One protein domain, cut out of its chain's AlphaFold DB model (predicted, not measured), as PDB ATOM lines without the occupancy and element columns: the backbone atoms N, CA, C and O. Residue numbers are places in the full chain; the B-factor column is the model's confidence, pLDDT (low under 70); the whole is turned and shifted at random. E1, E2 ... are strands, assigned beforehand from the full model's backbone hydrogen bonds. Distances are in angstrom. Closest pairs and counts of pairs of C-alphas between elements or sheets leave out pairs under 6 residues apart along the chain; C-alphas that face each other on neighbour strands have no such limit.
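Overview. This is residues 7 to 161 of the 161 residues of an uncharacterized protein of Rothia aeria (UniProt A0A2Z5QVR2). Two parts lie end to end along the longest axis: residues 7 to 65 wind in stacked turns, with E1, E3 and E6 as one wall of parallel strands, E2 and E4 as another, and E5 paired with the first residues of the bent E3. Beyond E6, the same large sheet runs on through E10 and E7, and here it is partly face to face with the sheet E9, E8, E11, E12 as a sandwich. The 155 printed residues have no named helix and twelve named strands, E1 to E12 in chain order; the class is all strand, though under half of the residues, 70, are in named elements. The large sheet is branched and mixed, the four-strand sheet antiparallel, and E2 with E4 parallel. The whole is compact, with a radius of gyration of the C-alphas of 14.1 A and spans of 43 by 30 by 26 A.

Arrangement. Begin at E3, residues 28 to 38, which bends by 124 degrees at residue 32. On one side of it find E1, residues 7 to 16, parallel, with N 13 and O 34 2.8 A apart, within hydrogen-bond range. On the other side are two more parallel neighbours: E5, residues 54 to 56, with N 30 to O 55 at 2.9 A, and E6, residues 60 to 65, with N 35 to O 60 at 2.8 A. Next, E10, residues 118 to 122, is antiparallel to E6, N 63 to O 120 being 2.9 A. E7, residues 81 to 84, is antiparallel to E10, N 82 to O 121 being 2.9 A. E2, residues 22 to 24, and E4, residues 48 to 50, pair in parallel, N 24 to O 49 at 2.8 A; the closest C-alphas of E3 and E4 are Ala 28 and Ser 50, 5.9 A apart. In the second sheet, E8, residues 95 to 99, and E9, residues 105 to 110, form a hairpin, N 96 to O 109 at 2.8 A. E11, residues 131 to 137, is antiparallel to E8, N 97 to O 135 at 2.8 A, and forms a hairpin with E12, residues 153 to 159, N 132 to O 158 at 2.9 A. Across the sandwich, two sheets face to face with best planes 21 degrees apart, the closest C-alphas of E6 and E9 are Thr 62 and Tyr 109, 6.4 A apart, and those of E7 and E12 are Leu 82 and Phe 158, 6.7 A.

Along the chain. Find C-alpha 7 at (6.224, -16.377, -17.011), where E1 begins; its ends are 18.6 A apart. E3 spans 17.3 A, E6 16.7 A and E11 19.9 A. E12 spans 18.3 A and ends at C-alpha 159, (-2.592, -38.818, -5.871).

Size, cuts and confidence. The C-alphas farthest apart are those of Asn 25 and Ser 150, 42.7 A. The printed part has no cut; the links E6 to E7 and E11 to E12 are long, with 15 residues each. The mean pLDDT of the printed part is 96.5, and no printed residue is under 70.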
ATOM      1  N   ASN A   7       6.331 -15.306 -16.018       98.06
ATOM      2  CA  ASN A   7       6.224 -16.377 -17.011       98.06
ATOM      3  C   ASN A   7       7.585 -17.054 -17.202       98.06
ATOM      4  O   ASN A   7       8.517 -16.434 -17.714       98.06
ATOM      5  N   ILE A   8       7.690 -18.329 -16.824       98.25
ATOM      6  CA  ILE A   8       8.887 -19.154 -17.030       98.25
ATOM      7  C   ILE A   8       8.562 -20.222 -18.075       98.25
ATOM      8  O   ILE A   8       7.774 -21.138 -17.836       98.25
ATOM      9  N   SER A   9       9.158 -20.086 -19.258       98.12
ATOM     10  CA  SER A   9       8.908 -20.957 -20.415       98.12
ATOM     11  C   SER A   9      10.098 -21.843 -20.795       98.12
ATOM     12  O   SER A   9      10.007 -22.628 -21.735       98.12
ATOM     13  N   GLY A  10      11.229 -21.724 -20.098       97.25
ATOM     14  CA  GLY A  10      12.452 -22.451 -20.420       97.25
ATOM     15  C   GLY A  10      13.620 -22.099 -19.503       97.25
ATOM     16  O   GLY A  10      13.517 -21.225 -18.647       97.25
ATOM     17  N   GLY A  11      14.748 -22.778 -19.717       98.12
ATOM     18  CA  GLY A  11      15.960 -22.610 -18.914       98.12
ATOM     19  C   GLY A  11      15.898 -23.318 -17.560       98.12
ATOM     20  O   GLY A  11      15.012 -24.135 -17.306       98.12
ATOM     21  N   THR A  12      16.870 -23.001 -16.706       98.00
ATOM     22  CA  THR A  12      16.968 -23.514 -15.337       98.00
ATOM     23  C   THR A  12      16.939 -22.339 -14.371       98.00
ATOM     24  O   THR A  12      17.803 -21.465 -14.442       98.00
ATOM     25  N   VAL A  13      15.966 -22.330 -13.464       98.25
ATOM     26  CA  VAL A  13      15.805 -21.321 -12.414       98.25
ATOM     27  C   VAL A  13      15.934 -22.008 -11.063       98.25
ATOM     28  O   VAL A  13      15.211 -22.956 -10.767       98.25
ATOM     29  N   VAL A  14      16.858 -21.525 -10.237       98.25
ATOM     30  CA  VAL A  14      17.037 -22.002  -8.863       98.25
ATOM     31  C   VAL A  14      16.938 -20.808  -7.930       98.25
ATOM     32  O   VAL A  14      17.728 -19.871  -8.041       98.25
ATOM     33  N   VAL A  15      15.983 -20.851  -7.007       98.44
ATOM     34  CA  VAL A  15      15.759 -19.809  -6.001       98.44
ATOM     35  C   VAL A  15      16.063 -20.387  -4.626       98.44
ATOM     36  O   VAL A  15      15.527 -21.425  -4.252       98.44
ATOM     37  N   ASN A  16      16.925 -19.719  -3.862       98.19
ATOM     38  CA  ASN A  16      17.149 -20.027  -2.450       98.19
ATOM     39  C   ASN A  16      16.505 -18.908  -1.628       98.19
ATOM     40  O   ASN A  16      17.074 -17.824  -1.533       98.19
ATOM     41  N   ALA A  17      15.321 -19.162  -1.078       97.12
ATOM     42  CA  ALA A  17      14.447 -18.131  -0.525       97.12
ATOM     43  C   ALA A  17      14.445 -18.142   1.009       97.12
ATOM     44  O   ALA A  17      14.337 -19.209   1.619       97.12
ATOM     45  N   GLU A  18      14.602 -16.972   1.631       96.19
ATOM     46  CA  GLU A  18      14.369 -16.780   3.075       96.19
ATOM     47  C   GLU A  18      12.951 -16.248   3.361       96.19
ATOM     48  O   GLU A  18      12.383 -16.593   4.392       96.19
ATOM     49  N   GLY A  19      12.390 -15.455   2.437       95.50
ATOM     50  CA  GLY A  19      10.968 -15.091   2.370       95.50
ATOM     51  C   GLY A  19      10.292 -15.791   1.189       95.50
ATOM     52  O   GLY A  19      10.681 -16.914   0.858       95.50
ATOM     53  N   ASP A  20       9.341 -15.135   0.527       97.25
ATOM     54  CA  ASP A  20       8.679 -15.722  -0.640       97.25
ATOM     55  C   ASP A  20       9.674 -16.080  -1.757       97.25
ATOM     56  O   ASP A  20      10.685 -15.405  -1.983       97.25
ATOM     57  N   GLY A  21       9.424 -17.210  -2.417       97.88
ATOM     58  CA  GLY A  21      10.275 -17.738  -3.476       97.88
ATOM     59  C   GLY A  21      10.010 -17.060  -4.815       97.88
ATOM     60  O   GLY A  21      10.665 -16.082  -5.172       97.88
ATOM     61  N   ILE A  22       9.093 -17.625  -5.600       97.94
ATOM     62  CA  ILE A  22       8.561 -16.953  -6.789       97.94
ATOM     63  C   ILE A  22       7.313 -16.188  -6.362       97.94
ATOM     64  O   ILE A  22       6.287 -16.819  -6.156       97.94
ATOM     65  N   ASP A  23       7.428 -14.866  -6.254       96.81
ATOM     66  CA  ASP A  23       6.371 -13.955  -5.800       96.81
ATOM     67  C   ASP A  23       5.876 -13.084  -6.966       96.81
ATOM     68  O   ASP A  23       6.618 -12.270  -7.531       96.81
ATOM     69  N   SER A  24       4.627 -13.299  -7.375       96.75
ATOM     70  CA  SER A  24       3.959 -12.546  -8.428       96.75
ATOM     71  C   SER A  24       2.741 -11.816  -7.881       96.75
ATOM     72  O   SER A  24       1.745 -12.416  -7.488       96.75
ATOM     73  N   ASN A  25       2.731 -10.493  -8.055       96.25
ATOM     74  CA  ASN A  25       1.533  -9.677  -7.837       96.25
ATOM     75  C   ASN A  25       0.407  -9.928  -8.867       96.25
ATOM     76  O   ASN A  25      -0.618  -9.261  -8.808       96.25
ATOM     77  N   GLY A  26       0.594 -10.848  -9.817       96.69
ATOM     78  CA  GLY A  26      -0.399 -11.299 -10.791       96.69
ATOM     79  C   GLY A  26      -0.366 -12.824 -10.919       96.69
ATOM     80  O   GLY A  26      -0.193 -13.525  -9.929       96.69
ATOM     81  N   THR A  27      -0.533 -13.342 -12.137       97.44
ATOM     82  CA  THR A  27      -0.422 -14.780 -12.451       97.44
ATOM     83  C   THR A  27       1.040 -15.218 -12.572       97.44
ATOM     84  O   THR A  27       1.819 -14.593 -13.300       97.44
ATOM     85  N   ALA A  28       1.381 -16.361 -11.976       98.38
ATOM     86  CA  ALA A  28       2.637 -17.069 -12.198       98.38
ATOM     87  C   ALA A  28       2.416 -18.299 -13.101       98.38
ATOM     88  O   ALA A  28       1.680 -19.219 -12.751       98.38
ATOM     89  N   THR A  29       3.057 -18.343 -14.274       98.69
ATOM     90  CA  THR A  29       2.927 -19.455 -15.238       98.69
ATOM     91  C   THR A  29       4.256 -20.154 -15.508       98.69
ATOM     92  O   THR A  29       5.225 -19.535 -15.952       98.69
ATOM     93  N   PHE A  30       4.268 -21.476 -15.338       98.62
ATOM     94  CA  PHE A  30       5.418 -22.357 -15.549       98.62
ATOM     95  C   PHE A  30       5.148 -23.308 -16.721       98.62
ATOM     96  O   PHE A  30       4.579 -24.385 -16.551       98.62
ATOM     97  N   SER A  31       5.531 -22.908 -17.934       98.31
ATOM     98  CA  SER A  31       5.217 -23.639 -19.178       98.31
ATOM     99  C   SER A  31       6.372 -24.477 -19.731       98.31
ATOM    100  O   SER A  31       6.174 -25.313 -20.611       98.31
ATOM    101  N   GLY A  32       7.585 -24.295 -19.211       96.38
ATOM    102  CA  GLY A  32       8.754 -25.056 -19.633       96.38
ATOM    103  C   GLY A  32       9.964 -24.799 -18.746       96.38
ATOM    104  O   GLY A  32       9.926 -23.961 -17.847       96.38
ATOM    105  N   GLY A  33      11.048 -25.524 -19.013       97.44
ATOM    106  CA  GLY A  33      12.270 -25.453 -18.213       97.44
ATOM    107  C   GLY A  33      12.167 -26.183 -16.873       97.44
ATOM    108  O   GLY A  33      11.236 -26.955 -16.632       97.44
ATOM    109  N   THR A  34      13.158 -25.931 -16.023       98.06
ATOM    110  CA  THR A  34      13.271 -26.494 -14.677       98.06
ATOM    111  C   THR A  34      13.309 -25.364 -13.661       98.06
ATOM    112  O   THR A  34      14.177 -24.495 -13.735       98.06
ATOM    113  N   VAL A  35      12.395 -25.396 -12.698       98.69
ATOM    114  CA  VAL A  35      12.323 -24.466 -11.576       98.69
ATOM    115  C   VAL A  35      12.468 -25.236 -10.272       98.69
ATOM    116  O   VAL A  35      11.741 -26.195 -10.003       98.69
ATOM    117  N   THR A  36      13.408 -24.788  -9.452       98.62
ATOM    118  CA  THR A  36      13.644 -25.319  -8.115       98.62
ATOM    119  C   THR A  36      13.618 -24.180  -7.107       98.62
ATOM    120  O   THR A  36      14.434 -23.264  -7.197       98.62
ATOM    121  N   VAL A  37      12.715 -24.248  -6.133       98.69
ATOM    122  CA  VAL A  37      12.659 -23.300  -5.012       98.69
ATOM    123  C   VAL A  37      13.055 -24.013  -3.721       98.69
ATOM    124  O   VAL A  37      12.469 -25.022  -3.336       98.69
ATOM    125  N   ASN A  38      14.087 -23.501  -3.060       98.31
ATOM    126  CA  ASN A  38      14.592 -24.006  -1.790       98.31
ATOM    127  C   ASN A  38      14.253 -23.015  -0.678       98.31
ATOM    128  O   ASN A  38      14.888 -21.963  -0.559       98.31
ATOM    129  N   GLY A  39      13.297 -23.387   0.163       96.81
ATOM    130  CA  GLY A  39      12.668 -22.509   1.139       96.81
ATOM    131  C   GLY A  39      11.407 -21.828   0.589       96.81
ATOM    132  O   GLY A  39      10.987 -22.121  -0.533       96.81
ATOM    133  N   PRO A  40      10.806 -20.926   1.375       96.81
ATOM    134  CA  PRO A  40      11.234 -20.516   2.716       96.81
ATOM    135  C   PRO A  40      11.041 -21.609   3.765       96.81
ATOM    136  O   PRO A  40      10.203 -22.495   3.625       96.81
ATOM    137  N   THR A  41      11.838 -21.558   4.832       95.44
ATOM    138  CA  THR A  41      11.691 -22.430   6.015       95.44
ATOM    139  C   THR A  41      11.287 -21.642   7.265       95.44
ATOM    140  O   THR A  41      11.084 -22.229   8.328       95.44
ATOM    141  N   ALA A  42      11.134 -20.321   7.131       94.38
ATOM    142  CA  ALA A  42      10.452 -19.460   8.085       94.38
ATOM    143  C   ALA A  42       8.973 -19.338   7.685       94.38
ATOM    144  O   ALA A  42       8.674 -19.078   6.521       94.38
ATOM    145  N   GLY A  43       8.065 -19.543   8.643       93.38
ATOM    146  CA  GLY A  43       6.622 -19.427   8.402       93.38
ATOM    147  C   GLY A  43       6.208 -18.011   8.004       93.38
ATOM    148  O   GLY A  43       6.978 -17.061   8.167       93.38
ATOM    149  N   GLY A  44       4.984 -17.872   7.503       94.25
ATOM    150  CA  GLY A  44       4.477 -16.599   6.993       94.25
ATOM    151  C   GLY A  44       4.902 -16.263   5.559       94.25
ATOM    152  O   GLY A  44       4.750 -15.113   5.170       94.25
ATOM    153  N   ASN A  45       5.464 -17.224   4.814       95.25
ATOM    154  CA  ASN A  45       5.946 -17.050   3.440       95.25
ATOM    155  C   ASN A  45       5.662 -18.310   2.597       95.25
ATOM    156  O   ASN A  45       5.466 -19.400   3.145       95.25
ATOM    157  N   ASN A  46       5.730 -18.183   1.272       95.50
ATOM    158  CA  ASN A  46       5.421 -19.206   0.281       95.50
ATOM    159  C   ASN A  46       6.569 -19.489  -0.694       95.50
ATOM    160  O   ASN A  46       7.318 -18.614  -1.112       95.50
ATOM    161  N   ALA A  47       6.712 -20.749  -1.116       97.81
ATOM    162  CA  ALA A  47       7.697 -21.094  -2.147       97.81
ATOM    163  C   ALA A  47       7.294 -20.541  -3.525       97.81
ATOM    164  O   ALA A  47       8.133 -20.104  -4.313       97.81
ATOM    165  N   LEU A  48       5.997 -20.609  -3.807       98.31
ATOM    166  CA  LEU A  48       5.335 -20.094  -4.994       98.31
ATOM    167  C   LEU A  48       4.161 -19.275  -4.461       98.31
ATOM    168  O   LEU A  48       3.296 -19.857  -3.810       98.31
ATOM    169  N   ASP A  49       4.209 -17.966  -4.667       97.00
ATOM    170  CA  ASP A  49       3.234 -16.994  -4.183       97.00
ATOM    171  C   ASP A  49       2.707 -16.188  -5.373       97.00
ATOM    172  O   ASP A  49       3.463 -15.528  -6.093       97.00
ATOM    173  N   SER A  50       1.420 -16.314  -5.655       97.00
ATOM    174  CA  SER A  50       0.746 -15.643  -6.754       97.00
ATOM    175  C   SER A  50      -0.520 -14.982  -6.230       97.00
ATOM    176  O   SER A  50      -1.434 -15.631  -5.732       97.00
ATOM    177  N   ASN A  51      -0.653 -13.673  -6.445       96.19
ATOM    178  CA  ASN A  51      -1.926 -12.991  -6.180       96.19
ATOM    179  C   ASN A  51      -3.020 -13.375  -7.201       96.19
ATOM    180  O   ASN A  51      -4.206 -13.136  -6.963       96.19
ATOM    181  N   GLY A  52      -2.623 -13.905  -8.363       96.50
ATOM    182  CA  GLY A  52      -3.494 -14.486  -9.387       96.50
ATOM    183  C   GLY A  52      -3.414 -16.016  -9.428       96.50
ATOM    184  O   GLY A  52      -3.181 -16.669  -8.422       96.50
ATOM    185  N   ASP A  53      -3.619 -16.611 -10.607       97.88
ATOM    186  CA  ASP A  53      -3.452 -18.061 -10.766       97.88
ATOM    187  C   ASP A  53      -1.972 -18.485 -10.713       97.88
ATOM    188  O   ASP A  53      -1.134 -17.959 -11.453       97.88
ATOM    189  N   LEU A  54      -1.689 -19.548  -9.959       98.56
ATOM    190  CA  LEU A  54      -0.472 -20.345 -10.082       98.56
ATOM    191  C   LEU A  54      -0.684 -21.489 -11.093       98.56
ATOM    192  O   LEU A  54      -1.375 -22.469 -10.804       98.56
ATOM    193  N   LEU A  55      -0.098 -21.373 -12.289       98.81
ATOM    194  CA  LEU A  55      -0.311 -22.289 -13.419       98.81
ATOM    195  C   LEU A  55       0.909 -23.176 -13.705       98.81
ATOM    196  O   LEU A  55       1.950 -22.709 -14.175       98.81
ATOM    197  N   LEU A  56       0.747 -24.485 -13.507       98.81
ATOM    198  CA  LEU A  56       1.758 -25.509 -13.786       98.81
ATOM    199  C   LEU A  56       1.470 -26.171 -15.140       98.81
ATOM    200  O   LEU A  56       0.700 -27.125 -15.238       98.81
ATOM    201  N   ASN A  57       2.083 -25.644 -16.202       98.25
ATOM    202  CA  ASN A  57       1.729 -25.941 -17.593       98.25
ATOM    203  C   ASN A  57       2.849 -26.647 -18.375       98.25
ATOM    204  O   ASN A  57       3.114 -26.323 -19.531       98.25
ATOM    205  N   GLY A  58       3.505 -27.622 -17.743       93.88
ATOM    206  CA  GLY A  58       4.474 -28.517 -18.390       93.88
ATOM    207  C   GLY A  58       5.938 -28.320 -17.990       93.88
ATOM    208  O   GLY A  58       6.738 -29.229 -18.225       93.88
ATOM    209  N   GLY A  59       6.292 -27.202 -17.345       96.50
ATOM    210  CA  GLY A  59       7.608 -27.035 -16.719       96.50
ATOM    211  C   GLY A  59       7.829 -28.025 -15.572       96.50
ATOM    212  O   GLY A  59       6.873 -28.466 -14.935       96.50
ATOM    213  N   THR A  60       9.086 -28.376 -15.297       98.25
ATOM    214  CA  THR A  60       9.439 -29.141 -14.095       98.25
ATOM    215  C   THR A  60       9.554 -28.175 -12.929       98.25
ATOM    216  O   THR A  60      10.467 -27.358 -12.913       98.25
ATOM    217  N   VAL A  61       8.653 -28.268 -11.956       98.75
ATOM    218  CA  VAL A  61       8.628 -27.416 -10.766       98.75
ATOM    219  C   VAL A  61       8.800 -28.281  -9.527       98.75
ATOM    220  O   VAL A  61       8.050 -29.227  -9.290       98.75
ATOM    221  N   THR A  62       9.813 -27.950  -8.735       98.62
ATOM    222  CA  THR A  62      10.096 -28.581  -7.445       98.62
ATOM    223  C   THR A  62      10.278 -27.493  -6.405       98.62
ATOM    224  O   THR A  62      11.008 -26.531  -6.636       98.62
ATOM    225  N   ALA A  63       9.608 -27.610  -5.269       98.56
ATOM    226  CA  ALA A  63       9.713 -26.623  -4.207       98.56
ATOM    227  C   ALA A  63       9.693 -27.306  -2.848       98.56
ATOM    228  O   ALA A  63       8.865 -28.181  -2.626       98.56
ATOM    229  N   GLY A  64      10.588 -26.911  -1.947       98.06
ATOM    230  CA  GLY A  64      10.577 -27.338  -0.551       98.06
ATOM    231  C   GLY A  64      10.426 -26.131   0.359       98.06
ATOM    232  O   GLY A  64      11.267 -25.240   0.299       98.06
ATOM    233  N   SER A  65       9.395 -26.097   1.201       97.56
ATOM    234  CA  SER A  65       9.072 -24.937   2.039       97.56
ATOM    235  C   SER A  65       8.425 -25.310   3.372       97.56
ATOM    236  O   SER A  65       8.305 -26.490   3.724       97.56
ATOM    237  N   THR A  66       7.990 -24.305   4.130       95.62
ATOM    238  CA  THR A  66       6.995 -24.481   5.189       95.62
ATOM    239  C   THR A  66       5.639 -24.904   4.607       95.62
ATOM    240  O   THR A  66       5.410 -24.847   3.395       95.62
ATOM    241  N   ALA A  67       4.750 -25.398   5.470       95.19
ATOM    242  CA  ALA A  67       3.438 -25.917   5.076       95.19
ATOM    243  C   ALA A  67       2.269 -24.978   5.429       95.19
ATOM    244  O   ALA A  67       1.142 -25.238   5.013       95.19
ATOM    245  N   ASP A  68       2.521 -23.932   6.218       94.19
ATOM    246  CA  ASP A  68       1.514 -23.073   6.848       94.19
ATOM    247  C   ASP A  68       0.772 -22.163   5.866       94.19
ATOM    248  O   ASP A  68      -0.412 -21.908   6.073       94.19
ATOM    249  N   MET A  69       1.429 -21.725   4.788       93.88
ATOM    250  CA  MET A  69       0.844 -20.803   3.804       93.88
ATOM    251  C   MET A  69       0.641 -21.395   2.407       93.88
ATOM    252  O   MET A  69       0.262 -20.661   1.501       93.88
ATOM    253  N   PHE A  70       0.814 -22.716   2.249       96.00
ATOM    254  CA  PHE A  70       0.786 -23.398   0.951       96.00
ATOM    255  C   PHE A  70      -0.328 -22.902   0.020       96.00
ATOM    256  O   PHE A  70      -1.512 -23.167   0.250       96.00
ATOM    257  N   GLU A  71       0.078 -22.269  -1.075       97.00
ATOM    258  CA  GLU A  71      -0.809 -21.914  -2.170       97.00
ATOM    259  C   GLU A  71      -0.988 -23.111  -3.109       97.00
ATOM    260  O   GLU A  71      -0.027 -23.678  -3.638       97.00
ATOM    261  N   ALA A  72      -2.237 -23.535  -3.301       97.69
ATOM    262  CA  ALA A  72      -2.544 -24.628  -4.211       97.69
ATOM    263  C   ALA A  72      -2.495 -24.140  -5.669       97.69
ATOM    264  O   ALA A  72      -3.191 -23.179  -5.997       97.69
ATOM    265  N   PRO A  73      -1.765 -24.832  -6.566       98.56
ATOM    266  CA  PRO A  73      -1.846 -24.580  -7.998       98.56
ATOM    267  C   PRO A  73      -3.288 -24.580  -8.509       98.56
ATOM    268  O   PRO A  73      -4.111 -25.412  -8.115       98.56
ATOM    269  N   SER A  74      -3.584 -23.666  -9.431       98.62
ATOM    270  CA  SER A  74      -4.919 -23.502  -9.996       98.62
ATOM    271  C   SER A  74      -5.378 -24.774 -10.712       98.62
ATOM    272  O   SER A  74      -4.606 -25.439 -11.416       98.62
ATOM    273  N   SER A  75      -6.673 -25.086 -10.604       97.56
ATOM    274  CA  SER A  75      -7.296 -26.215 -11.311       97.56
ATOM    275  C   SER A  75      -7.185 -26.104 -12.840       97.56
ATOM    276  O   SER A  75      -7.262 -27.124 -13.525       97.56
ATOM    277  N   ALA A  76      -6.916 -24.902 -13.363       98.31
ATOM    278  CA  ALA A  76      -6.637 -24.645 -14.773       98.31
ATOM    279  C   ALA A  76      -5.251 -25.136 -15.243       98.31
ATOM    280  O   ALA A  76      -5.012 -25.191 -16.449       98.31
ATOM    281  N   SER A  77      -4.349 -25.518 -14.328       98.62
ATOM    282  CA  SER A  77      -3.040 -26.096 -14.670       98.62
ATOM    283  C   SER A  77      -3.188 -27.335 -15.559       98.62
ATOM    284  O   SER A  77      -4.101 -28.139 -15.357       98.62
ATOM    285  N   THR A  78      -2.300 -27.534 -16.530       98.31
ATOM    286  CA  THR A  78      -2.354 -28.732 -17.389       98.31
ATOM    287  C   THR A  78      -1.636 -29.932 -16.776       98.31
ATOM    288  O   THR A  78      -2.075 -31.065 -16.976       98.31
ATOM    289  N   SER A  79      -0.580 -29.698 -15.994       98.56
ATOM    290  CA  SER A  79       0.068 -30.722 -15.174       98.56
ATOM    291  C   SER A  79      -0.660 -30.889 -13.838       98.56
ATOM    292  O   SER A  79      -1.250 -29.941 -13.315       98.56
ATOM    293  N   GLY A  80      -0.590 -32.089 -13.266       98.62
ATOM    294  CA  GLY A  80      -0.918 -32.305 -11.859       98.62
ATOM    295  C   GLY A  80       0.253 -31.953 -10.946       98.62
ATOM    296  O   GLY A  80       1.382 -31.741 -11.406       98.62
ATOM    297  N   TYR A  81       0.006 -31.918  -9.641       98.81
ATOM    298  CA  TYR A  81       1.065 -31.747  -8.645       98.81
ATOM    299  C   TYR A  81       0.900 -32.694  -7.458       98.81
ATOM    300  O   TYR A  81      -0.205 -33.083  -7.083       98.81
ATOM    301  N   LEU A  82       2.026 -33.045  -6.843       98.75
ATOM    302  CA  LEU A  82       2.070 -33.746  -5.567       98.75
ATOM    303  C   LEU A  82       2.388 -32.747  -4.463       98.75
ATOM    304  O   LEU A  82       3.362 -32.001  -4.564       98.75
ATOM    305  N   LYS A  83       1.578 -32.768  -3.404       98.00
ATOM    306  CA  LYS A  83       1.847 -32.105  -2.128       98.00
ATOM    307  C   LYS A  83       2.302 -33.163  -1.131       98.00
ATOM    308  O   LYS A  83       1.499 -33.977  -0.684       98.00
ATOM    309  N   ILE A  84       3.584 -33.149  -0.795       98.19
ATOM    310  CA  ILE A  84       4.211 -34.129   0.090       98.19
ATOM    311  C   ILE A  84       4.463 -33.453   1.432       98.19
ATOM    312  O   ILE A  84       5.235 -32.499   1.513       98.19
ATOM    313  N   THR A  85       3.814 -33.940   2.485       95.31
ATOM    314  CA  THR A  85       3.984 -33.443   3.856       95.31
ATOM    315  C   THR A  85       4.345 -34.605   4.770       95.31
ATOM    316  O   THR A  85       3.489 -35.429   5.083       95.31
ATOM    317  N   ASP A  86       5.605 -34.663   5.191       88.50
ATOM    318  CA  ASP A  86       6.096 -35.578   6.226       88.50
ATOM    319  C   ASP A  86       7.341 -34.956   6.868       88.50
ATOM    320  O   ASP A  86       8.476 -35.195   6.457       88.50
ATOM    321  N   SER A  87       7.132 -34.101   7.865       79.38
ATOM    322  CA  SER A  87       8.216 -33.336   8.491       79.38
ATOM    323  C   SER A  87       9.321 -34.212   9.090       79.38
ATOM    324  O   SER A  87      10.444 -33.738   9.248       79.38
ATOM    325  N   SER A  88       9.037 -35.482   9.400       88.62
ATOM    326  CA  SER A  88      10.039 -36.418   9.914       88.62
ATOM    327  C   SER A  88      10.968 -36.949   8.820       88.62
ATOM    328  O   SER A  88      12.151 -37.180   9.075       88.62
ATOM    329  N   ALA A  89      10.457 -37.092   7.595       89.19
ATOM    330  CA  ALA A  89      11.209 -37.577   6.444       89.19
ATOM    331  C   ALA A  89      11.885 -36.454   5.639       89.19
ATOM    332  O   ALA A  89      12.939 -36.674   5.036       89.19
ATOM    333  N   LEU A  90      11.311 -35.245   5.639       95.56
ATOM    334  CA  LEU A  90      11.776 -34.084   4.870       95.56
ATOM    335  C   LEU A  90      13.001 -33.402   5.509       95.56
ATOM    336  O   LEU A  90      12.968 -32.257   5.955       95.56
ATOM    337  N   THR A  91      14.117 -34.125   5.550       95.62
ATOM    338  CA  THR A  91      15.358 -33.685   6.201       95.62
ATOM    339  C   THR A  91      16.359 -33.102   5.206       95.62
ATOM    340  O   THR A  91      16.455 -33.539   4.056       95.62
ATOM    341  N   GLN A  92      17.145 -32.116   5.645       96.00
ATOM    342  CA  GLN A  92      18.208 -31.533   4.824       96.00
ATOM    343  C   GLN A  92      19.193 -32.612   4.351       96.00
ATOM    344  O   GLN A  92      19.638 -33.451   5.129       96.00
ATOM    345  N   GLY A  93      19.563 -32.558   3.073       95.50
ATOM    346  CA  GLY A  93      20.483 -33.496   2.434       95.50
ATOM    347  C   GLY A  93      19.798 -34.716   1.817       95.50
ATOM    348  O   GLY A  93      20.390 -35.334   0.934       95.50
ATOM    349  N   SER A  94      18.562 -35.023   2.217       96.00
ATOM    350  CA  SER A  94      17.776 -36.098   1.616       96.00
ATOM    351  C   SER A  94      17.238 -35.719   0.231       96.00
ATOM    352  O   SER A  94      17.143 -34.541  -0.130       96.00
ATOM    353  N   THR A  95      16.904 -36.731  -0.567       97.38
ATOM    354  CA  THR A  95      16.277 -36.585  -1.880       97.38
ATOM    355  C   THR A  95      14.930 -37.288  -1.895       97.38
ATOM    356  O   THR A  95      14.838 -38.472  -1.570       97.38
ATOM    357  N   ILE A  96      13.906 -36.555  -2.320       97.94
ATOM    358  CA  ILE A  96      12.585 -37.068  -2.667       97.94
ATOM    359  C   ILE A  96      12.649 -37.655  -4.073       97.94
ATOM    360  O   ILE A  96      13.107 -36.979  -4.996       97.94
ATOM    361  N   GLN A  97      12.155 -38.878  -4.239       98.12
ATOM    362  CA  GLN A  97      11.964 -39.520  -5.535       98.12
ATOM    363  C   GLN A  97      10.487 -39.837  -5.740       98.12
ATOM    364  O   GLN A  97       9.855 -40.453  -4.883       98.12
ATOM    365  N   VAL A  98       9.947 -39.420  -6.882       98.50
ATOM    366  CA  VAL A  98       8.565 -39.697  -7.283       98.50
ATOM    367  C   VAL A  98       8.582 -40.745  -8.381       98.50
ATOM    368  O   VAL A  98       9.194 -40.523  -9.425       98.50
ATOM    369  N   THR A  99       7.899 -41.861  -8.155       98.69
ATOM    370  CA  THR A  99       7.867 -43.019  -9.051       98.69
ATOM    371  C   THR A  99       6.453 -43.232  -9.580       98.69
ATOM    372  O   THR A  99       5.488 -43.186  -8.816       98.69
ATOM    373  N   ASP A 100       6.315 -43.437 -10.888       98.50
ATOM    374  CA  ASP A 100       5.033 -43.754 -11.514       98.50
ATOM    375  C   ASP A 100       4.646 -45.237 -11.347       98.50
ATOM    376  O   ASP A 100       5.399 -46.057 -10.816       98.50
ATOM    377  N   SER A 101       3.462 -45.612 -11.837       97.62
ATOM    378  CA  SER A 101       2.957 -46.989 -11.758       97.62
ATOM    379  C   SER A 101       3.776 -48.015 -12.553       97.62
ATOM    380  O   SER A 101       3.559 -49.213 -12.389       97.62
ATOM    381  N   SER A 102       4.677 -47.577 -13.441       97.50
ATOM    382  CA  SER A 102       5.594 -48.458 -14.173       97.50
ATOM    383  C   SER A 102       6.883 -48.754 -13.398       97.50
ATOM    384  O   SER A 102       7.666 -49.599 -13.824       97.50
ATOM    385  N   GLY A 103       7.104 -48.080 -12.264       97.25
ATOM    386  CA  GLY A 103       8.356 -48.146 -11.513       97.25
ATOM    387  C   GLY A 103       9.417 -47.154 -12.001       97.25
ATOM    388  O   GLY A 103      10.562 -47.227 -11.553       97.25
ATOM    389  N   THR A 104       9.061 -46.227 -12.895       98.31
ATOM    390  CA  THR A 104       9.978 -45.204 -13.413       98.31
ATOM    391  C   THR A 104       9.969 -43.987 -12.496       98.31
ATOM    392  O   THR A 104       8.908 -43.441 -12.187       98.31
ATOM    393  N   VAL A 105      11.146 -43.517 -12.076       98.50
ATOM    394  CA  VAL A 105      11.271 -42.236 -11.370       98.50
ATOM    395  C   VAL A 105      11.042 -41.097 -12.358       98.50
ATOM    396  O   VAL A 105      11.756 -40.955 -13.350       98.50
ATOM    397  N   VAL A 106      10.036 -40.275 -12.076       98.19
ATOM    398  CA  VAL A 106       9.598 -39.157 -12.923       98.19
ATOM    399  C   VAL A 106       9.980 -37.789 -12.362       98.19
ATOM    400  O   VAL A 106       9.839 -36.785 -13.062       98.19
ATOM    401  N   ALA A 107      10.458 -37.725 -11.116       97.81
ATOM    402  CA  ALA A 107      11.010 -36.516 -10.517       97.81
ATOM    403  C   ALA A 107      11.952 -36.840  -9.352       97.81
ATOM    404  O   ALA A 107      11.691 -37.755  -8.568       97.81
ATOM    405  N   ASN A 108      12.996 -36.024  -9.207       97.88
ATOM    406  CA  ASN A 108      13.897 -36.026  -8.060       97.88
ATOM    407  C   ASN A 108      13.978 -34.600  -7.494       97.88
ATOM    408  O   ASN A 108      14.159 -33.649  -8.255       97.88
ATOM    409  N   TYR A 109      13.880 -34.445  -6.174       97.62
ATOM    410  CA  TYR A 109      14.077 -33.161  -5.497       97.62
ATOM    411  C   TYR A 109      14.994 -33.324  -4.288       97.62
ATOM    412  O   TYR A 109      14.660 -34.031  -3.337       97.62
ATOM    413  N   LYS A 110      16.152 -32.660  -4.317       97.00
ATOM    414  CA  LYS A 110      17.098 -32.652  -3.200       97.00
ATOM    415  C   LYS A 110      16.750 -31.530  -2.229       97.00
ATOM    416  O   LYS A 110      16.789 -30.359  -2.598       97.00
ATOM    417  N   ILE A 111      16.505 -31.883  -0.974       97.12
ATOM    418  CA  ILE A 111      16.238 -30.928   0.097       97.12
ATOM    419  C   ILE A 111      17.562 -30.291   0.523       97.12
ATOM    420  O   ILE A 111      18.444 -30.953   1.071       97.12
ATOM    421  N   THR A 112      17.726 -28.995   0.268       95.88
ATOM    422  CA  THR A 112      18.973 -28.267   0.569       95.88
ATOM    423  C   THR A 112      18.892 -27.400   1.822       95.88
ATOM    424  O   THR A 112      19.937 -27.040   2.364       95.88
ATOM    425  N   LYS A 113      17.687 -27.114   2.333       95.81
ATOM    426  CA  LYS A 113      17.459 -26.355   3.573       95.81
ATOM    427  C   LYS A 113      16.896 -27.238   4.685       95.81
ATOM    428  O   LYS A 113      16.156 -28.180   4.424       95.81
ATOM    429  N   SER A 114      17.263 -26.940   5.929       96.19
ATOM    430  CA  SER A 114      16.670 -27.563   7.117       96.19
ATOM    431  C   SER A 114      15.326 -26.913   7.458       96.19
ATOM    432  O   SER A 114      15.128 -25.731   7.206       96.19
ATOM    433  N   GLY A 115      14.398 -27.679   8.040       95.44
ATOM    434  CA  GLY A 115      13.075 -27.164   8.421       95.44
ATOM    435  C   GLY A 115      12.039 -27.143   7.291       95.44
ATOM    436  O   GLY A 115      11.008 -26.487   7.426       95.44
ATOM    437  N   VAL A 116      12.290 -27.858   6.188       97.44
ATOM    438  CA  VAL A 116      11.279 -28.109   5.153       97.44
ATOM    439  C   VAL A 116      10.169 -28.988   5.732       97.44
ATOM    440  O   VAL A 116      10.427 -30.020   6.343       97.44
ATOM    441  N   GLN A 117       8.925 -28.562   5.549       97.38
ATOM    442  CA  GLN A 117       7.723 -29.238   6.053       97.38
ATOM    443  C   GLN A 117       6.821 -29.722   4.915       97.38
ATOM    444  O   GLN A 117       5.984 -30.603   5.118       97.38
ATOM    445  N   LEU A 118       6.996 -29.152   3.724       97.62
ATOM    446  CA  LEU A 118       6.239 -29.462   2.526       97.62
ATOM    447  C   LEU A 118       7.168 -29.509   1.320       97.62
ATOM    448  O   LEU A 118       8.030 -28.647   1.165       97.62
ATOM    449  N   VAL A 119       6.945 -30.485   0.443       98.56
ATOM    450  CA  VAL A 119       7.524 -30.516  -0.899       98.56
ATOM    451  C   VAL A 119       6.406 -30.529  -1.940       98.56
ATOM    452  O   VAL A 119       5.514 -31.377  -1.885       98.56
ATOM    453  N   LEU A 120       6.466 -29.604  -2.897       98.69
ATOM    454  CA  LEU A 120       5.668 -29.623  -4.119       98.69
ATOM    455  C   LEU A 120       6.505 -30.183  -5.268       98.69
ATOM    456  O   LEU A 120       7.640 -29.758  -5.486       98.69
ATOM    457  N   VAL A 121       5.922 -31.110  -6.026       98.69
ATOM    458  CA  VAL A 121       6.506 -31.639  -7.264       98.69
ATOM    459  C   VAL A 121       5.463 -31.609  -8.371       98.69
ATOM    460  O   VAL A 121       4.369 -32.145  -8.212       98.69
ATOM    461  N   SER A 122       5.813 -31.027  -9.512       98.81
ATOM    462  CA  SER A 122       5.005 -31.066 -10.728       98.81
ATOM    463  C   SER A 122       5.897 -31.099 -11.961       98.81
ATOM    464  O   SER A 122       6.966 -30.496 -11.993       98.81
ATOM    465  N   ASN A 123       5.460 -31.825 -12.982       98.31
ATOM    466  CA  ASN A 123       5.995 -31.770 -14.335       98.31
ATOM    467  C   ASN A 123       4.983 -32.426 -15.283       98.31
ATOM    468  O   ASN A 123       3.955 -32.939 -14.847       98.31
ATOM    469  N   LYS A 124       5.279 -32.447 -16.584       97.31
ATOM    470  CA  LYS A 124       4.403 -33.050 -17.605       97.31
ATOM    471  C   LYS A 124       4.070 -34.544 -17.404       97.31
ATOM    472  O   LYS A 124       3.125 -35.026 -18.017       97.31
ATOM    473  N   ASN A 125       4.854 -35.283 -16.614       97.50
ATOM    474  CA  ASN A 125       4.632 -36.702 -16.316       97.50
ATOM    475  C   ASN A 125       3.804 -36.907 -15.034       97.50
ATOM    476  O   ASN A 125       3.398 -38.036 -14.756       97.50
ATOM    477  N   ILE A 126       3.557 -35.845 -14.257       98.50
ATOM    478  CA  ILE A 126       2.639 -35.848 -13.117       98.50
ATOM    479  C   ILE A 126       1.250 -35.471 -13.636       98.50
ATOM    480  O   ILE A 126       0.982 -34.316 -13.956       98.50
ATOM    481  N   VAL A 127       0.372 -36.461 -13.766       98.44
ATOM    482  CA  VAL A 127      -0.949 -36.342 -14.392       98.44
ATOM    483  C   VAL A 127      -2.022 -36.330 -13.312       98.44
ATOM    484  O   VAL A 127      -2.036 -37.196 -12.440       98.44
ATOM    485  N   LYS A 128      -2.943 -35.366 -13.390       98.50
ATOM    486  CA  LYS A 128      -4.059 -35.213 -12.447       98.50
ATOM    487  C   LYS A 128      -4.855 -36.508 -12.284       98.50
ATOM    488  O   LYS A 128      -5.181 -37.169 -13.268       98.50
ATOM    489  N   GLY A 129      -5.176 -36.854 -11.043       98.31
ATOM    490  CA  GLY A 129      -5.923 -38.060 -10.683       98.31
ATOM    491  C   GLY A 129      -5.104 -39.355 -10.669       98.31
ATOM    492  O   GLY A 129      -5.606 -40.361 -10.171       98.31
ATOM    493  N   GLN A 130      -3.856 -39.350 -11.149       98.62
ATOM    494  CA  GLN A 130      -2.979 -40.520 -11.086       98.62
ATOM    495  C   GLN A 130      -2.220 -40.580  -9.758       98.62
ATOM    496  O   GLN A 130      -1.893 -39.553  -9.160       98.62
ATOM    497  N   SER A 131      -1.925 -41.799  -9.313       98.50
ATOM    498  CA  SER A 131      -1.163 -42.053  -8.091       98.50
ATOM    499  C   SER A 131       0.310 -42.324  -8.387       98.50
ATOM    500  O   SER A 131       0.649 -42.982  -9.370       98.50
ATOM    501  N   TYR A 132       1.169 -41.842  -7.494       98.75
ATOM    502  CA  TYR A 132       2.621 -41.960  -7.564       98.75
ATOM    503  C   TYR A 132       3.165 -42.442  -6.223       98.75
ATOM    504  O   TYR A 132       2.669 -42.036  -5.173       98.75
ATOM    505  N   THR A 133       4.197 -43.277  -6.250       98.56
ATOM    506  CA  THR A 133       4.923 -43.674  -5.039       98.56
ATOM    507  C   THR A 133       6.003 -42.646  -4.743       98.56
ATOM    508  O   THR A 133       6.828 -42.335  -5.604       98.56
ATOM    509  N   VAL A 134       6.008 -42.119  -3.523       98.56
ATOM    510  CA  VAL A 134       7.021 -41.175  -3.051       98.56
ATOM    511  C   VAL A 134       7.952 -41.894  -2.089       98.56
ATOM    512  O   VAL A 134       7.495 -42.506  -1.126       98.56
ATOM    513  N   SER A 135       9.255 -41.765  -2.321       97.69
ATOM    514  CA  SER A 135      10.298 -42.323  -1.458       97.69
ATOM    515  C   SER A 135      11.354 -41.276  -1.120       97.69
ATOM    516  O   SER A 135      11.558 -40.315  -1.863       97.69
ATOM    517  N   VAL A 136      12.052 -41.477  -0.005       97.25
ATOM    518  CA  VAL A 136      13.157 -40.632   0.460       97.25
ATOM    519  C   VAL A 136      14.437 -41.441   0.545       97.25
ATOM    520  O   VAL A 136      14.449 -42.570   1.029       97.25
ATOM    521  N   THR A 137      15.544 -40.843   0.123       95.88
ATOM    522  CA  THR A 137      16.884 -41.408   0.303       95.88
ATOM    523  C   THR A 137      17.859 -40.351   0.808       95.88
ATOM    524  O   THR A 137      17.750 -39.176   0.465       95.88
ATOM    525  N   SER A 138      18.829 -40.756   1.625       89.19
ATOM    526  CA  SER A 138      19.933 -39.902   2.087       89.19
ATOM    527  C   SER A 138      21.136 -39.902   1.132       89.19
ATOM    528  O   SER A 138      22.087 -39.147   1.333       89.19
ATOM    529  N   GLY A 139      21.113 -40.752   0.099       76.12
ATOM    530  CA  GLY A 139      22.174 -40.852  -0.899       76.12
ATOM    531  C   GLY A 139      22.145 -39.719  -1.928       76.12
ATOM    532  O   GLY A 139      21.120 -39.079  -2.161       76.12
ATOM    533  N   SER A 140      23.284 -39.489  -2.590       79.94
ATOM    534  CA  SER A 140      23.328 -38.611  -3.761       79.94
ATOM    535  C   SER A 140      22.605 -39.283  -4.927       79.94
ATOM    536  O   SER A 140      23.003 -40.363  -5.357       79.94
ATOM    537  N   VAL A 141      21.573 -38.628  -5.448       93.31
ATOM    538  CA  VAL A 141      20.814 -39.069  -6.623       93.31
ATOM    539  C   VAL A 141      21.083 -38.095  -7.763       93.31
ATOM    540  O   VAL A 141      21.085 -36.881  -7.552       93.31
ATOM    541  N   ASP A 142      21.331 -38.613  -8.966       91.50
ATOM    542  CA  ASP A 142      21.331 -37.785 -10.172       91.50
ATOM    543  C   ASP A 142      19.920 -37.214 -10.370       91.50
ATOM    544  O   ASP A 142      18.946 -37.965 -10.398       91.50
ATOM    545  N   ALA A 143      19.798 -35.895 -10.523       87.81
ATOM    546  CA  ALA A 143      18.515 -35.242 -10.761       87.81
ATOM    547  C   ALA A 143      17.760 -35.830 -11.972       87.81
ATOM    548  O   ALA A 143      16.527 -35.845 -11.968       87.81
ATOM    549  N   ALA A 144      18.481 -36.355 -12.969       91.81
ATOM    550  CA  ALA A 144      17.927 -37.003 -14.156       91.81
ATOM    551  C   ALA A 144      17.695 -38.521 -14.002       91.81
ATOM    552  O   ALA A 144      17.250 -39.160 -14.956       91.81
ATOM    553  N   SER A 145      17.991 -39.115 -12.837       95.88
ATOM    554  CA  SER A 145      17.801 -40.550 -12.610       95.88
ATOM    555  C   SER A 145      16.338 -40.944 -12.779       95.88
ATOM    556  O   SER A 145      15.454 -40.384 -12.127       95.88
ATOM    557  N   THR A 146      16.107 -41.965 -13.599       97.62
ATOM    558  CA  THR A 146      14.801 -42.603 -13.801       97.62
ATOM    559  C   THR A 146      14.630 -43.882 -12.979       97.62
ATOM    560  O   THR A 146      13.605 -44.551 -13.079       97.62
ATOM    561  N   THR A 147      15.607 -44.200 -12.125       96.75
ATOM    562  CA  THR A 147      15.598 -45.377 -11.251       96.75
ATOM    563  C   THR A 147      15.601 -44.947  -9.788       96.75
ATOM    564  O   THR A 147      16.334 -44.029  -9.395       96.75
ATOM    565  N   ALA A 148      14.792 -45.626  -8.975       95.50
ATOM    566  CA  ALA A 148      14.774 -45.426  -7.532       95.50
ATOM    567  C   ALA A 148      16.133 -45.807  -6.925       95.50
ATOM    568  O   ALA A 148      16.744 -46.811  -7.297       95.50
ATOM    569  N   ALA A 149      16.618 -44.996  -5.992       95.75
ATOM    570  CA  ALA A 149      17.870 -45.251  -5.305       95.75
ATOM    571  C   ALA A 149      17.759 -46.508  -4.434       95.75
ATOM    572  O   ALA A 149      16.757 -46.740  -3.753       95.75
ATOM    573  N   SER A 150      18.826 -47.304  -4.405       92.69
ATOM    574  CA  SER A 150      18.920 -48.446  -3.498       92.69
ATOM    575  C   SER A 150      18.804 -47.981  -2.045       92.69
ATOM    576  O   SER A 150      19.546 -47.092  -1.626       92.69
ATOM    577  N   GLY A 151      17.909 -48.604  -1.275       90.06
ATOM    578  CA  GLY A 151      17.693 -48.255   0.131       90.06
ATOM    579  C   GLY A 151      16.842 -47.002   0.353       90.06
ATOM    580  O   GLY A 151      16.839 -46.482   1.466       90.06
ATOM    581  N   ALA A 152      16.136 -46.507  -0.672       94.81
ATOM    582  CA  ALA A 152      15.115 -45.483  -0.477       94.81
ATOM    583  C   ALA A 152      13.970 -46.020   0.402       94.81
ATOM    584  O   ALA A 152      13.486 -47.134   0.196       94.81
ATOM    585  N   SER A 153      13.533 -45.212   1.364       96.06
ATOM    586  CA  SER A 153      12.395 -45.499   2.236       96.06
ATOM    587  C   SER A 153      11.125 -44.937   1.614       96.06
ATOM    588  O   SER A 153      11.054 -43.741   1.335       96.06
ATOM    589  N   GLU A 154      10.124 -45.781   1.391       96.50
ATOM    590  CA  GLU A 154       8.827 -45.353   0.868       96.50
ATOM    591  C   GLU A 154       8.052 -44.541   1.921       96.50
ATOM    592  O   GLU A 154       7.918 -44.969   3.066       96.50
ATOM    593  N   LEU A 155       7.544 -43.372   1.520       96.75
ATOM    594  CA  LEU A 155       6.612 -42.556   2.308       96.75
ATOM    595  C   LEU A 155       5.152 -42.942   2.040       96.75
ATOM    596  O   LEU A 155       4.291 -42.756   2.895       96.75
ATOM    597  N   GLY A 156       4.876 -43.467   0.845       96.75
ATOM    598  CA  GLY A 156       3.582 -44.012   0.454       96.75
ATOM    599  C   GLY A 156       3.132 -43.552  -0.928       96.75
ATOM    600  O   GLY A 156       3.913 -43.020  -1.722       96.75
ATOM    601  N   SER A 157       1.845 -43.757  -1.204       97.44
ATOM    602  CA  SER A 157       1.208 -43.372  -2.464       97.44
ATOM    603  C   SER A 157       0.486 -42.030  -2.345       97.44
ATOM    604  O   SER A 157      -0.287 -41.814  -1.412       97.44
ATOM    605  N   PHE A 158       0.717 -41.144  -3.311       98.19
ATOM    606  CA  PHE A 158       0.145 -39.803  -3.381       98.19
ATOM    607  C   PHE A 158      -0.583 -39.628  -4.711       98.19
ATOM    608  O   PHE A 158      -0.021 -39.897  -5.772       98.19
ATOM    609  N   THR A 159      -1.825 -39.152  -4.665       98.38
ATOM    610  CA  THR A 159      -2.592 -38.818  -5.871       98.38
ATOM    611  C   THR A 159      -2.315 -37.380  -6.277       98.38
ATOM    612  O   THR A 159      -2.418 -36.473  -5.452       98.38
ATOM    613  N   ALA A 160      -1.971 -37.174  -7.546       98.56
ATOM    614  CA  ALA A 160      -1.768 -35.845  -8.096       98.56
ATOM    615  C   ALA A 160      -3.095 -35.084  -8.184       98.56
ATOM    616  O   ALA A 160      -4.063 -35.581  -8.767       98.56
ATOM    617  N   ALA A 161      -3.114 -33.886  -7.599       96.69
ATOM    618  CA  ALA A 161      -4.216 -32.933  -7.718       96.69
ATOM    619  C   ALA A 161      -4.149 -32.176  -9.053       96.69
ATOM    620  O   ALA A 161      -3.021 -31.982  -9.569       96.69
TER     621      ALA A 161